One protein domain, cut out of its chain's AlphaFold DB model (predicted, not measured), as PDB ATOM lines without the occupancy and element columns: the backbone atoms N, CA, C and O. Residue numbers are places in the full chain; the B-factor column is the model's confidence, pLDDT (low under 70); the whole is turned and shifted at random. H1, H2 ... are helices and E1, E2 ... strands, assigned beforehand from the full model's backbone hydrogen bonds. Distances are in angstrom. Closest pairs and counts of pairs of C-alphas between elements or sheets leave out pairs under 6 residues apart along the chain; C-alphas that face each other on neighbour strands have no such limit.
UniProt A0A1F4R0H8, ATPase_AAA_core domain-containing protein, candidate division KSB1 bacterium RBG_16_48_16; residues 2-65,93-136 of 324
ATOM      1  N   PHE A   2     227.967 130.686 128.687       91.44
ATOM      2  CA  PHE A   2     228.751 131.631 129.502       91.44
ATOM      3  C   PHE A   2     228.014 132.952 129.821       91.44
ATOM      4  O   PHE A   2     227.992 133.388 130.969       91.44
ATOM      5  N   LEU A   3     227.305 133.524 128.837       94.56
ATOM      6  CA  LEU A   3     226.496 134.739 129.018       94.56
ATOM      7  C   LEU A   3     225.402 134.610 130.095       94.56
ATOM      8  O   LEU A   3     225.182 135.562 130.833       94.56
ATOM      9  N   ILE A   4     224.717 133.462 130.209       94.56
ATOM     10  CA  ILE A   4     223.604 133.294 131.168       94.56
ATOM     11  C   ILE A   4     224.100 133.011 132.598       94.56
ATOM     12  O   ILE A   4     223.401 133.295 133.573       94.56
ATOM     13  N   ILE A   5     225.331 132.512 132.742       92.69
ATOM     14  CA  ILE A   5     225.964 132.282 134.048       92.69
ATOM     15  C   ILE A   5     226.177 133.612 134.779       92.69
ATOM     16  O   ILE A   5     225.786 133.748 135.934       92.69
ATOM     17  N   GLY A   6     226.710 134.620 134.087       93.12
ATOM     18  CA  GLY A   6     226.837 135.986 134.602       93.12
ATOM     19  C   GLY A   6     225.888 136.960 133.910       93.12
ATOM     20  O   GLY A   6     226.304 138.039 133.517       93.12
ATOM     21  N   PHE A   7     224.620 136.587 133.746       93.50
ATOM     22  CA  PHE A   7     223.591 137.303 132.974       93.50
ATOM     23  C   PHE A   7     223.365 138.794 133.312       93.50
ATOM     24  O   PHE A   7     222.769 139.511 132.510       93.50
ATOM     25  N   THR A   8     223.847 139.288 134.456       94.31
ATOM     26  CA  THR A   8     223.836 140.720 134.821       94.31
ATOM     27  C   THR A   8     225.174 141.427 134.605       94.31
ATOM     28  O   THR A   8     225.318 142.583 134.986       94.31
ATOM     29  N   ASN A   9     226.190 140.740 134.084       95.38
ATOM     30  CA  ASN A   9     227.510 141.300 133.842       95.38
ATOM     31  C   ASN A   9     227.585 141.844 132.398       95.38
ATOM     32  O   ASN A   9     227.721 141.066 131.449       95.38
ATOM     33  N   PRO A  10     227.535 143.176 132.213       95.25
ATOM     34  CA  PRO A  10     227.541 143.813 130.894       95.25
ATOM     35  C   PRO A  10     228.856 143.649 130.116       95.25
ATOM     36  O   PRO A  10     228.886 143.929 128.926       95.25
ATOM     37  N   GLN A  11     229.937 143.171 130.742       94.94
ATOM     38  CA  GLN A  11     231.218 142.921 130.070       94.94
ATOM     39  C   GLN A  11     231.273 141.584 129.324       94.94
ATOM     40  O   GLN A  11     232.159 141.377 128.490       94.94
ATOM     41  N   LEU A  12     230.357 140.651 129.605       95.00
ATOM     42  CA  LEU A  12     230.431 139.313 129.017       95.00
ATOM     43  C   LEU A  12     230.289 139.290 127.487       95.00
ATOM     44  O   LEU A  12     231.050 138.541 126.879       95.00
ATOM     45  N   PRO A  13     229.420 140.097 126.837       95.12
ATOM     46  CA  PRO A  13     229.372 140.187 125.373       95.12
ATOM     47  C   PRO A  13     230.714 140.551 124.729       95.12
ATOM     48  O   PRO A  13     231.060 140.019 123.679       95.12
ATOM     49  N   ARG A  14     231.508 141.410 125.378       94.25
ATOM     50  CA  ARG A  14     232.873 141.721 124.934       94.25
ATOM     51  C   ARG A  14     233.822 140.553 125.216       94.25
ATOM     52  O   ARG A  14     234.587 140.154 124.346       94.25
ATOM     53  N   SER A  15     233.726 139.966 126.410       92.56
ATOM     54  CA  SER A  15     234.600 138.868 126.857       92.56
ATOM     55  C   SER A  15     234.504 137.623 125.966       92.56
ATOM     56  O   SER A  15     235.520 136.999 125.689       92.56
ATOM     57  N   ILE A  16     233.305 137.266 125.486       92.69
ATOM     58  CA  ILE A  16     233.136 136.092 124.612       92.69
ATOM     59  C   ILE A  16     233.770 136.262 123.229       92.69
ATOM     60  O   ILE A  16     234.113 135.262 122.608       92.69
ATOM     61  N   ASN A  17     233.924 137.501 122.754       92.56
ATOM     62  CA  ASN A  17     234.640 137.791 121.514       92.56
ATOM     63  C   ASN A  17     236.151 137.792 121.749       92.56
ATOM     64  O   ASN A  17     236.888 137.234 120.947       92.56
ATOM     65  N   PHE A  18     236.602 138.284 122.906       89.50
ATOM     66  CA  PHE A  18     238.009 138.200 123.297       89.50
ATOM     67  C   PHE A  18     238.526 136.750 123.354       89.50
ATOM     68  O   PHE A  18     239.658 136.499 122.975       89.50
ATOM     69  N   PHE A  19     237.699 135.775 123.755       87.62
ATOM     70  CA  PHE A  19     238.072 134.349 123.707       87.62
ATOM     71  C   PHE A  19     238.308 133.797 122.292       87.62
ATOM     72  O   PHE A  19     238.767 132.669 122.155       87.62
ATOM     73  N   ARG A  20     237.937 134.559 121.260       86.62
ATOM     74  CA  ARG A  20     238.112 134.248 119.837       86.62
ATOM     75  C   ARG A  20     239.155 135.165 119.191       86.62
ATOM     76  O   ARG A  20     239.082 135.399 117.988       86.62
ATOM     77  N   ASP A  21     240.011 135.783 120.006       89.88
ATOM     78  CA  ASP A  21     240.977 136.811 119.608       89.88
ATOM     79  C   ASP A  21     240.353 138.021 118.892       89.88
ATOM     80  O   ASP A  21     241.017 138.750 118.155       89.88
ATOM     81  N   LEU A  22     239.060 138.272 119.133       92.50
ATOM     82  CA  LEU A  22     238.322 139.369 118.526       92.50
ATOM     83  C   LEU A  22     238.165 140.528 119.513       92.50
ATOM     84  O   LEU A  22     237.361 140.492 120.453       92.50
ATOM     85  N   PHE A  23     238.938 141.582 119.270       92.44
ATOM     86  CA  PHE A  23     238.945 142.801 120.066       92.44
ATOM     87  C   PHE A  23     237.934 143.801 119.514       92.44
ATOM     88  O   PHE A  23     238.128 144.357 118.440       92.44
ATOM     89  N   LEU A  24     236.866 144.046 120.271       93.75
ATOM     90  CA  LEU A  24     235.870 145.058 119.922       93.75
ATOM     91  C   LEU A  24     236.412 146.453 120.259       93.75
ATOM     92  O   LEU A  24     236.825 146.675 121.407       93.75
ATOM     93  N   THR A  25     236.379 147.372 119.297       93.75
ATOM     94  CA  THR A  25     236.860 148.755 119.427       93.75
ATOM     95  C   THR A  25     235.711 149.763 119.426       93.75
ATOM     96  O   THR A  25     235.804 150.788 120.103       93.75
ATOM     97  N   GLN A  26     234.594 149.452 118.764       94.69
ATOM     98  CA  GLN A  26     233.427 150.327 118.645       94.69
ATOM     99  C   GLN A  26     232.131 149.616 119.037       94.69
ATOM    100  O   GLN A  26     232.019 148.395 118.995       94.69
ATOM    101  N   THR A  27     231.114 150.382 119.445       95.19
ATOM    102  CA  THR A  27     229.835 149.799 119.894       95.19
ATOM    103  C   THR A  27     229.132 149.017 118.776       95.19
ATOM    104  O   THR A  27     228.439 148.041 119.068       95.19
ATOM    105  N   ASP A  28     229.361 149.375 117.509       94.56
ATOM    106  CA  ASP A  28     228.857 148.614 116.363       94.56
ATOM    107  C   ASP A  28     229.393 147.180 116.304       94.56
ATOM    108  O   ASP A  28     228.655 146.272 115.936       94.56
ATOM    109  N   ASP A  29     230.602 146.918 116.805       95.50
ATOM    110  CA  ASP A  29     231.198 145.578 116.794       95.50
ATOM    111  C   ASP A  29     230.402 144.561 117.632       95.50
ATOM    112  O   ASP A  29     230.522 143.347 117.450       95.50
ATOM    113  N   PHE A  30     229.518 145.007 118.537       95.50
ATOM    114  CA  PHE A  30     228.599 144.087 119.216       95.50
ATOM    115  C   PHE A  30     227.661 143.359 118.251       95.50
ATOM    116  O   PHE A  30     227.097 142.330 118.622       95.50
ATOM    117  N   ARG A  31     227.528 143.819 117.009       95.00
ATOM    118  CA  ARG A  31     226.798 143.141 115.941       95.00
ATOM    119  C   ARG A  31     227.287 141.699 115.717       95.00
ATOM    120  O   ARG A  31     226.488 140.839 115.364       95.00
ATOM    121  N   PHE A  32     228.545 141.379 116.048       94.56
ATOM    122  CA  PHE A  32     229.121 140.028 115.930       94.56
ATOM    123  C   PHE A  32     228.475 138.959 116.825       94.56
ATOM    124  O   PHE A  32     228.664 137.764 116.594       94.56
ATOM    125  N   ILE A  33     227.702 139.353 117.845       93.94
ATOM    126  CA  ILE A  33     226.950 138.403 118.686       93.94
ATOM    127  C   ILE A  33     225.494 138.218 118.237       93.94
ATOM    128  O   ILE A  33     224.764 137.444 118.859       93.94
ATOM    129  N   PHE A  34     225.070 138.918 117.183       94.31
ATOM    130  CA  PHE A  34     223.729 138.837 116.614       94.31
ATOM    131  C   PHE A  34     223.724 137.918 115.393       94.31
ATOM    132  O   PHE A  34     224.700 137.821 114.644       94.31
ATOM    133  N   TYR A  35     222.609 137.217 115.193       91.88
ATOM    134  CA  TYR A  35     222.445 136.346 114.035       91.88
ATOM    135  C   TYR A  35     222.516 137.164 112.740       91.88
ATOM    136  O   TYR A  35     221.920 138.234 112.661       91.88
ATOM    137  N   GLN A  36     223.285 136.676 111.759       91.75
ATOM    138  CA  GLN A  36     223.580 137.374 110.496       91.75
ATOM    139  C   GLN A  36     224.111 138.805 110.664       91.75
ATOM    140  O   GLN A  36     224.033 139.604 109.737       91.75
ATOM    141  N   LEU A  37     224.681 139.124 111.831       93.81
ATOM    142  CA  LEU A  37     225.118 140.480 112.149       93.81
ATOM    143  C   LEU A  37     223.951 141.481 112.036       93.81
ATOM    144  O   LEU A  37     224.138 142.635 111.672       93.81
ATOM    145  N   ASP A  38     222.726 141.048 112.322       92.94
ATOM    146  CA  ASP A  38     221.551 141.906 112.263       92.94
ATOM    147  C   ASP A  38     221.060 142.214 113.673       92.94
ATOM    148  O   ASP A  38     220.597 141.346 114.413       92.94
ATOM    149  N   PHE A  39     221.119 143.486 114.039       93.44
ATOM    150  CA  PHE A  39     220.651 143.989 115.320       93.44
ATOM    151  C   PHE A  39     219.145 143.793 115.565       93.44
ATOM    152  O   PHE A  39     218.712 143.780 116.723       93.44
ATOM    153  N   ASN A  40     218.357 143.565 114.511       90.38
ATOM    154  CA  ASN A  40     216.949 143.182 114.627       90.38
ATOM    155  C   ASN A  40     216.770 141.727 115.088       90.38
ATOM    156  O   ASN A  40     215.721 141.366 115.632       90.38
ATOM    157  N   SER A  41     217.799 140.890 114.940       90.62
ATOM    158  CA  SER A  41     217.788 139.506 115.406       90.62
ATOM    159  C   SER A  41     217.954 139.435 116.924       90.62
ATOM    160  O   SER A  41     219.060 139.378 117.456       90.62
ATOM    161  N   GLN A  42     216.841 139.413 117.658       84.75
ATOM    162  CA  GLN A  42     216.862 139.377 119.121       84.75
ATOM    163  C   GLN A  42     217.637 138.166 119.673       84.75
ATOM    164  O   GLN A  42     217.232 137.016 119.507       84.75
ATOM    165  N   VAL A  43     218.675 138.429 120.471       95.06
ATOM    166  CA  VAL A  43     219.359 137.395 121.253       95.06
ATOM    167  C   VAL A  43     218.579 137.150 122.543       95.06
ATOM    168  O   VAL A  43     218.460 138.040 123.392       95.06
ATOM    169  N   ARG A  44     218.047 135.935 122.709       96.19
ATOM    170  CA  ARG A  44     217.353 135.485 123.923       96.19
ATOM    171  C   ARG A  44     217.943 134.166 124.405       96.19
ATOM    172  O   ARG A  44     218.035 133.211 123.645       96.19
ATOM    173  N   ILE A  45     218.323 134.123 125.676       96.00
ATOM    174  CA  ILE A  45     218.892 132.945 126.329       96.00
ATOM    175  C   ILE A  45     218.093 132.673 127.596       96.00
ATOM    176  O   ILE A  45     217.854 133.581 128.395       96.00
ATOM    177  N   GLU A  46     217.707 131.420 127.790       95.50
ATOM    178  CA  GLU A  46     217.013 130.950 128.984       95.50
ATOM    179  C   GLU A  46     217.723 129.726 129.542       95.50
ATOM    180  O   GLU A  46     218.239 128.901 128.789       95.50
ATOM    181  N   ALA A  47     217.788 129.638 130.867       93.88
ATOM    182  CA  ALA A  47     218.342 128.482 131.550       93.88
ATOM    183  C   ALA A  47     217.672 128.285 132.906       93.88
ATOM    184  O   ALA A  47     217.444 129.244 133.648       93.88
ATOM    185  N   GLU A  48     217.411 127.030 133.242       91.88
ATOM    186  CA  GLU A  48     217.049 126.621 134.590       91.88
ATOM    187  C   GLU A  48     218.324 126.309 135.376       91.88
ATOM    188  O   GLU A  48     219.182 125.544 134.943       91.88
ATOM    189  N   ILE A  49     218.475 126.959 136.522       86.50
ATOM    190  CA  ILE A  49     219.644 126.891 137.389       86.50
ATOM    191  C   ILE A  49     219.188 126.358 138.740       86.50
ATOM    192  O   ILE A  49     218.337 127.001 139.341       86.50
ATOM    193  N   LYS A  50     219.793 125.267 139.241       72.81
ATOM    194  CA  LYS A  50     219.520 124.646 140.561       72.81
ATOM    195  C   LYS A  50     218.013 124.550 140.868       72.81
ATOM    196  O   LYS A  50     217.487 125.537 141.360       72.81
ATOM    197  N   PRO A  51     217.389 123.364 140.762       69.94
ATOM    198  CA  PRO A  51     216.045 122.998 140.227       69.94
ATOM    199  C   PRO A  51     214.812 123.938 140.352       69.94
ATOM    200  O   PRO A  51     213.700 123.538 140.029       69.94
ATOM    201  N   ASP A  52     214.958 125.173 140.815       83.62
ATOM    202  CA  ASP A  52     213.897 126.086 141.205       83.62
ATOM    203  C   ASP A  52     214.181 127.538 140.774       83.62
ATOM    204  O   ASP A  52     213.498 128.451 141.243       83.62
ATOM    205  N   GLN A  53     215.178 127.809 139.918       89.75
ATOM    206  CA  GLN A  53     215.461 129.165 139.429       89.75
ATOM    207  C   GLN A  53     215.556 129.233 137.900       89.75
ATOM    208  O   GLN A  53     216.538 128.807 137.304       89.75
ATOM    209  N   LEU A  54     214.595 129.902 137.264       93.44
ATOM    210  CA  LEU A  54     214.667 130.264 135.850       93.44
ATOM    211  C   LEU A  54     215.415 131.593 135.690       93.44
ATOM    212  O   LEU A  54     215.063 132.595 136.325       93.44
ATOM    213  N   ARG A  55     216.439 131.608 134.836       94.88
ATOM    214  CA  ARG A  55     217.136 132.816 134.388       94.88
ATOM    215  C   ARG A  55     216.797 133.096 132.931       94.88
ATOM    216  O   ARG A  55     216.812 132.190 132.101       94.88
ATOM    217  N   THR A  56     216.576 134.366 132.614       96.75
ATOM    218  CA  THR A  56     216.420 134.839 131.235       96.75
ATOM    219  C   THR A  56     217.378 135.995 130.986       96.75
ATOM    220  O   THR A  56     217.570 136.852 131.850       96.75
ATOM    221  N   LEU A  57     217.966 136.029 129.796       97.62
ATOM    222  CA  LEU A  57     218.782 137.121 129.287       97.62
ATOM    223  C   LEU A  57     218.311 137.478 127.881       97.62
ATOM    224  O   LEU A  57     218.216 136.619 127.008       97.62
ATOM    225  N   VAL A  58     218.044 138.757 127.668       97.81
ATOM    226  CA  VAL A  58     217.727 139.342 126.373       97.81
ATOM    227  C   VAL A  58     218.737 140.442 126.091       97.81
ATOM    228  O   VAL A  58     218.859 141.376 126.883       97.81
ATOM    229  N   ILE A  59     219.434 140.344 124.963       97.31
ATOM    230  CA  ILE A  59     220.420 141.336 124.529       97.31
ATOM    231  C   ILE A  59     219.859 142.084 123.321       97.31
ATOM    232  O   ILE A  59     219.364 141.456 122.384       97.31
ATOM    233  N   LYS A  60     219.887 143.419 123.371       95.69
ATOM    234  CA  LYS A  60     219.372 144.296 122.311       95.69
ATOM    235  C   LYS A  60     220.231 145.551 122.160       95.69
ATOM    236  O   LYS A  60     220.749 146.033 123.169       95.69
ATOM    237  N   PRO A  61     220.355 146.103 120.948       95.56
ATOM    238  CA  PRO A  61     220.932 147.427 120.749       95.56
ATOM    239  C   PRO A  61     220.008 148.523 121.308       95.56
ATOM    240  O   PRO A  61     218.796 148.338 121.444       95.56
ATOM    241  N   GLN A  62     220.585 149.681 121.599       94.56
ATOM    242  CA  GLN A  62     219.888 150.959 121.675       94.56
ATOM    243  C   GLN A  62     220.560 151.900 120.681       94.56
ATOM    244  O   GLN A  62     221.772 152.096 120.757       94.56
ATOM    245  N   PHE A  63     219.778 152.472 119.774       91.81
ATOM    246  CA  PHE A  63     220.254 153.420 118.772       91.81
ATOM    247  C   PHE A  63     220.099 154.850 119.277       91.81
ATOM    248  O   PHE A  63     219.126 155.165 119.970       91.81
ATOM    249  N   SER A  64     221.048 155.714 118.925       86.38
ATOM    250  CA  SER A  64     220.858 157.151 119.090       86.38
ATOM    251  C   SER A  64     219.943 157.653 117.979       86.38
ATOM    252  O   SER A  64     220.223 157.425 116.804       86.38
ATOM    253  N   LEU A  65     218.885 158.379 118.332       69.06
ATOM    254  CA  LEU A  65     218.179 159.207 117.362       69.06
ATOM    255  C   LEU A  65     219.114 160.359 116.990       69.06
ATOM    256  O   LEU A  65     219.373 161.236 117.814       69.06
ATOM    257  N   ILE A  93     224.402 152.642 116.653       91.62
ATOM    258  CA  ILE A  93     224.183 152.027 117.955       91.62
ATOM    259  C   ILE A  93     224.907 152.845 119.035       91.62
ATOM    260  O   ILE A  93     226.123 153.003 119.027       91.62
ATOM    261  N   GLU A  94     224.143 153.352 119.999       93.69
ATOM    262  CA  GLU A  94     224.656 154.092 121.154       93.69
ATOM    263  C   GLU A  94     225.243 153.131 122.196       93.69
ATOM    264  O   GLU A  94     226.283 153.394 122.801       93.69
ATOM    265  N   LYS A  95     224.545 152.014 122.449       95.94
ATOM    266  CA  LYS A  95     224.922 151.019 123.462       95.94
ATOM    267  C   LYS A  95     224.215 149.687 123.274       95.94
ATOM    268  O   LYS A  95     223.163 149.594 122.646       95.94
ATOM    269  N   LEU A  96     224.745 148.663 123.928       96.56
ATOM    270  CA  LEU A  96     224.120 147.357 124.080       96.56
ATOM    271  C   LEU A  96     223.413 147.262 125.441       96.56
ATOM    272  O   LEU A  96     223.999 147.558 126.485       96.56
ATOM    273  N   ILE A  97     222.156 146.817 125.445       97.12
ATOM    274  CA  ILE A  97     221.347 146.587 126.645       97.12
ATOM    275  C   ILE A  97     221.216 145.087 126.902       97.12
ATOM    276  O   ILE A  97     220.804 144.324 126.031       97.12
ATOM    277  N   LEU A  98     221.483 144.683 128.143       97.62
ATOM    278  CA  LEU A  98     221.241 143.342 128.660       97.62
ATOM    279  C   LEU A  98     220.075 143.402 129.653       97.62
ATOM    280  O   LEU A  98     220.241 143.805 130.809       97.62
ATOM    281  N   ASN A  99     218.894 142.987 129.202       97.69
ATOM    282  CA  ASN A  99     217.714 142.829 130.043       97.69
ATOM    283  C   ASN A  99     217.685 141.409 130.594       97.69
ATOM    284  O   ASN A  99     217.570 140.437 129.848       97.69
ATOM    285  N   SER A 100     217.797 141.290 131.904       96.81
ATOM    286  CA  SER A 100     217.940 140.015 132.594       96.81
ATOM    287  C   SER A 100     216.832 139.818 133.616       96.81
ATOM    288  O   SER A 100     216.308 140.781 134.175       96.81
ATOM    289  N   SER A 101     216.475 138.568 133.900       95.69
ATOM    290  CA  SER A 101     215.517 138.263 134.958       95.69
ATOM    291  C   SER A 101     215.837 136.966 135.692       95.69
ATOM    292  O   SER A 101     216.454 136.048 135.150       95.69
ATOM    293  N   ILE A 102     215.416 136.917 136.955       94.12
ATOM    294  CA  ILE A 102     215.399 135.716 137.785       94.12
ATOM    295  C   ILE A 102     213.966 135.469 138.245       94.12
ATOM    296  O   ILE A 102     213.349 136.350 138.849       94.12
ATOM    297  N   LYS A 103     213.471 134.248 138.051       93.56
ATOM    298  CA  LYS A 103     212.224 133.765 138.647       93.56
ATOM    299  C   LYS A 103     212.505 132.527 139.489       93.56
ATOM    300  O   LYS A 103     212.953 131.518 138.954       93.56
ATOM    301  N   LYS A 104     212.230 132.598 140.793       90.50
ATOM    302  CA  LYS A 104     212.257 131.415 141.663       90.50
ATOM    303  C   LYS A 104     210.917 130.679 141.617       90.50
ATOM    304  O   LYS A 104     209.869 131.309 141.459       90.50
ATOM    305  N   LYS A 105     210.926 129.359 141.775       83.38
ATOM    306  CA  LYS A 105     209.711 128.545 141.900       83.38
ATOM    307  C   LYS A 105     208.881 129.032 143.093       83.38
ATOM    308  O   LYS A 105     209.428 129.375 144.136       83.38
ATOM    309  N   GLY A 106     207.566 129.149 142.908       81.75
ATOM    310  CA  GLY A 106     206.652 129.736 143.900       81.75
ATOM    311  C   GLY A 106     206.651 131.273 143.964       81.75
ATOM    312  O   GLY A 106     205.782 131.853 144.609       81.75
ATOM    313  N   GLN A 107     207.562 131.962 143.269       84.06
ATOM    314  CA  GLN A 107     207.546 133.421 143.169       84.06
ATOM    315  C   GLN A 107     206.584 133.879 142.062       84.06
ATOM    316  O   GLN A 107     206.681 133.433 140.916       84.06
ATOM    317  N   GLY A 108     205.684 134.813 142.387       80.25
ATOM    318  CA  GLY A 108     204.701 135.337 141.431       80.25
ATOM    319  C   GLY A 108     205.335 136.107 140.266       80.25
ATOM    320  O   GLY A 108     205.147 135.746 139.104       80.25
ATOM    321  N   LYS A 109     206.116 137.157 140.561       89.75
ATOM    322  CA  LYS A 109     206.755 138.016 139.545       89.75
ATOM    323  C   LYS A 109     208.278 137.811 139.497       89.75
ATOM    324  O   LYS A 109     208.892 137.702 140.559       89.75
ATOM    325  N   PRO A 110     208.893 137.788 138.299       93.00
ATOM    326  CA  PRO A 110     210.345 137.730 138.163       93.00
ATOM    327  C   PRO A 110     210.997 139.026 138.662       93.00
ATOM    328  O   PRO A 110     210.451 140.118 138.491       93.00
ATOM    329  N   LYS A 111     212.193 138.915 139.246       94.50
ATOM    330  CA  LYS A 111     213.052 140.067 139.538       94.50
ATOM    331  C   LYS A 111     213.828 140.415 138.271       94.50
ATOM    332  O   LYS A 111     214.552 139.566 137.757       94.50
ATOM    333  N   ASN A 112     213.668 141.641 137.786       96.25
ATOM    334  CA  ASN A 112     214.282 142.112 136.547       96.25
ATOM    335  C   ASN A 112     215.505 142.988 136.829       96.25
ATOM    336  O   ASN A 112     215.557 143.704 137.831       96.25
ATOM    337  N   PHE A 113     216.454 142.958 135.903       96.88
ATOM    338  CA  PHE A 113     217.678 143.738 135.928       96.88
ATOM    339  C   PHE A 113     217.950 144.297 134.535       96.88
ATOM    340  O   PHE A 113     217.568 143.711 133.519       96.88
ATOM    341  N   ARG A 114     218.634 145.436 134.498       97.12
ATOM    342  CA  ARG A 114     219.091 146.067 133.266       97.12
ATOM    343  C   ARG A 114     220.564 146.392 133.421       97.12
ATOM    344  O   ARG A 114     220.943 147.041 134.395       97.12
ATOM    345  N   SER A 115     221.356 145.938 132.462       97.62
ATOM    346  CA  SER A 115     222.767 146.291 132.347       97.62
ATOM    347  C   SER A 115     223.026 146.912 130.983       97.62
ATOM    348  O   SER A 115     222.312 146.617 130.025       97.62
ATOM    349  N   GLU A 116     224.015 147.786 130.898       97.62
ATOM    350  CA  GLU A 116     224.326 148.550 129.691       97.62
ATOM    351  C   GLU A 116     225.842 148.547 129.468       97.62
ATOM    352  O   GLU A 116     226.611 148.613 130.433       97.62
ATOM    353  N   ILE A 117     226.266 148.472 128.207       97.56
ATOM    354  CA  ILE A 117     227.661 148.644 127.798       97.56
ATOM    355  C   ILE A 117     227.741 149.435 126.495       97.56
ATOM    356  O   ILE A 117     226.999 149.162 125.554       97.56
ATOM    357  N   SER A 118     228.666 150.382 126.433       96.81
ATOM    358  CA  SER A 118     229.159 150.954 125.182       96.81
ATOM    359  C   SER A 118     230.678 151.029 125.208       96.81
ATOM    360  O   SER A 118     231.300 151.071 126.277       96.81
ATOM    361  N   ILE A 119     231.264 150.985 124.020       95.38
ATOM    362  CA  ILE A 119     232.703 151.060 123.801       95.38
ATOM    363  C   ILE A 119     232.999 152.033 122.666       95.38
ATOM    364  O   ILE A 119     232.223 152.162 121.716       95.38
ATOM    365  N   GLU A 120     234.117 152.723 122.803       94.19
ATOM    366  CA  GLU A 120     234.576 153.721 121.854       94.19
ATOM    367  C   GLU A 120     236.102 153.734 121.865       94.19
ATOM    368  O   GLU A 120     236.734 153.772 122.928       94.19
ATOM    369  N   GLU A 121     236.696 153.685 120.681       93.31
ATOM    370  CA  GLU A 121     238.129 153.835 120.513       93.31
ATOM    371  C   GLU A 121     238.512 155.309 120.628       93.31
ATOM    372  O   GLU A 121     237.922 156.181 119.993       93.31
ATOM    373  N   THR A 122     239.504 155.592 121.463       91.62
ATOM    374  CA  THR A 122     240.036 156.939 121.666       91.62
ATOM    375  C   THR A 122     241.551 156.926 121.523       91.62
ATOM    376  O   THR A 122     242.177 155.867 121.513       91.62
ATOM    377  N   THR A 123     242.168 158.106 121.486       90.12
ATOM    378  CA  THR A 123     243.634 158.254 121.459       90.12
ATOM    379  C   THR A 123     244.341 157.616 122.662       90.12
ATOM    380  O   THR A 123     245.514 157.274 122.571       90.12
ATOM    381  N   GLU A 124     243.632 157.419 123.777       89.62
ATOM    382  CA  GLU A 124     244.126 156.766 125.000       89.62
ATOM    383  C   GLU A 124     243.832 155.250 125.027       89.62
ATOM    384  O   GLU A 124     244.054 154.587 126.040       89.62
ATOM    385  N   GLY A 125     243.302 154.695 123.932       91.44
ATOM    386  CA  GLY A 125     242.830 153.318 123.819       91.44
ATOM    387  C   GLY A 125     241.307 153.197 123.902       91.44
ATOM    388  O   GLY A 125     240.564 154.168 123.741       91.44
ATOM    389  N   ILE A 126     240.819 151.979 124.147       91.62
ATOM    390  CA  ILE A 126     239.380 151.674 124.141       91.62
ATOM    391  C   ILE A 126     238.746 152.116 125.465       91.62
ATOM    392  O   ILE A 126     238.963 151.488 126.510       91.62
ATOM    393  N   LYS A 127     237.905 153.153 125.424       94.19
ATOM    394  CA  LYS A 127     237.069 153.561 126.557       94.19
ATOM    395  C   LYS A 127     235.802 152.720 126.591       94.19
ATOM    396  O   LYS A 127     235.197 152.420 125.569       94.19
ATOM    397  N   GLN A 128     235.387 152.344 127.797       94.06
ATOM    398  CA  GLN A 128     234.163 151.583 128.024       94.06
ATOM    399  C   GLN A 128     233.276 152.283 129.048       94.06
ATOM    400  O   GLN A 128     233.743 152.680 130.117       94.06
ATOM    401  N   LYS A 129     231.985 152.398 128.743       96.38
ATOM    402  CA  LYS A 129     230.962 152.870 129.680       96.38
ATOM    403  C   LYS A 129     230.085 151.689 130.047       96.38
ATOM    404  O   LYS A 129     229.541 151.014 129.180       96.38
ATOM    405  N   ILE A 130     229.979 151.418 131.342       96.31
ATOM    406  CA  ILE A 130     229.307 150.235 131.866       96.31
ATOM    407  C   ILE A 130     228.295 150.661 132.912       96.31
ATOM    408  O   ILE A 130     228.615 151.434 133.813       96.31
ATOM    409  N   LYS A 131     227.102 150.078 132.854       96.69
ATOM    410  CA  LYS A 131     226.113 150.159 133.926       96.69
ATOM    411  C   LYS A 131     225.689 148.754 134.318       96.69
ATOM    412  O   LYS A 131     225.087 148.044 133.520       96.69
ATOM    413  N   ALA A 132     226.010 148.353 135.541       94.56
ATOM    414  CA  ALA A 132     225.553 147.100 136.135       94.56
ATOM    415  C   ALA A 132     224.418 147.380 137.142       94.56
ATOM    416  O   ALA A 132     224.307 148.502 137.644       94.56
ATOM    417  N   PRO A 133     223.556 146.399 137.456       92.88
ATOM    418  CA  PRO A 133     222.527 146.570 138.473       92.88
ATOM    419  C   PRO A 133     223.143 146.677 139.874       92.88
ATOM    420  O   PRO A 133     223.859 145.785 140.317       92.88
ATOM    421  N   ASN A 134     222.791 147.726 140.621       89.56
ATOM    422  CA  ASN A 134     223.309 147.948 141.981       89.56
ATOM    423  C   ASN A 134     222.708 146.993 143.034       89.56
ATOM    424  O   ASN A 134     223.224 146.870 144.139       89.56
ATOM    425  N   ASN A 135     221.592 146.334 142.718       89.19
ATOM    426  CA  ASN A 135     220.785 145.541 143.654       89.19
ATOM    427  C   ASN A 135     220.932 144.018 143.456       89.19
ATOM    428  O   ASN A 135     220.035 143.246 143.835       89.19
ATOM    429  N   TYR A 136     222.026 143.593 142.818       91.50
ATOM    430  CA  TYR A 136     222.341 142.192 142.570       91.50
ATOM    431  C   TYR A 136     223.850 141.956 142.562       91.50
ATOM    432  O   TYR A 136     224.600 142.678 141.914       91.50
TER     433      TYR A 136
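AT A GLANCE: This is residues 2 to 65 and 93 to 136 of the 324 residues of the protein "ATPase_AAA_core domain-containing protein" of candidate division KSB1 bacterium RBG_16_48_16 (UniProt A0A1F4R0H8). One twisted and curled sheet of five strands, most of them long, makes the length of this domain, and three short helices from before its first strand pack on it, H3 with the most contacts while H1 and H2 only graze it. The printed part has 108 residues, with three named helices and then five named strands along the chain, H1 H2 H3 E1 E2 E3 E4 E5. The sheet's order is E1 - E2 - E3 - E4 - E5, antiparallel throughout, and the class is mixed, helices and strands. The whole is compact, with a radius of gyration of the C-alphas of 14.7 A, yet elongated in outline, spanning 51 by 29 by 29 A.

IN THESE COORDINATES: Begin with the sheet at C-alpha 43, at (219.359, 137.395, 121.253), where E1, residues 43 to 49, sets out. E2 is residues 53 to 63, 32.2 A long; E3, residues 93 to 104, measures 33.6 A; E4, residues 111 to 122, measures 36.5 A. E5, residues 125 to 131, ends at C-alpha 131, at (226.113, 150.159, 133.926). Go back to C-alpha 2, at (228.751, 131.631, 129.502), for H1, residues 2 to 5; H2 is residues 12 to 18 and H3 residues 27 to 33, 11.8 A long.

HOW THE PARTS SIT: Look first at the inner strands E2 and E3, antiparallel at 165 degrees, where N 58 and O 99 are 2.8 A apart, within hydrogen-bond range. On the E2 side, the hairpin E1 and E2 has N 45 and O 57 at 2.8 A. E3, E4 and E5 form a meander, each strand the antiparallel neighbour of the one before: find N 98 and O 115 at 2.8 A, then N 118 and O 129 at 3.0 A. The edge strands E1 and E5 are apart. H3 is on the sheet; its closest C-alphas to E4 are those of Thr 27 and Ile 119, 5.0 A. H2 and H3 only just touch, with 3 pairs of C-alphas within 8 A, the closest Pro 13 and Phe 30 at 7.3 A; they stand about perpendicular, at 82 degrees. H1 touches H2, closest at the C-alphas of Leu 3 and Leu 12, 6.0 A. Of the O i to N i+4 pairs, 2 of 3 are within range in H2 and 0 of 3 in H3, where 4 of 4 O i to N i+3 pairs are; H1 is too short for an i+4 pair.

THE WHOLE: The C-alphas farthest apart are those of Gly 106 and Thr 123, 51.8 A. Residues 66 to 92 are not printed; across this cut, between E2 and E3, C-alphas 65 and 93 are 9.4 A apart. Of the links that are printed whole, E1 to E2 and E4 to E5 are tight, and the others are short. The model's mean pLDDT over the printed part is 92.5, and residues 51 and 65 are under 70.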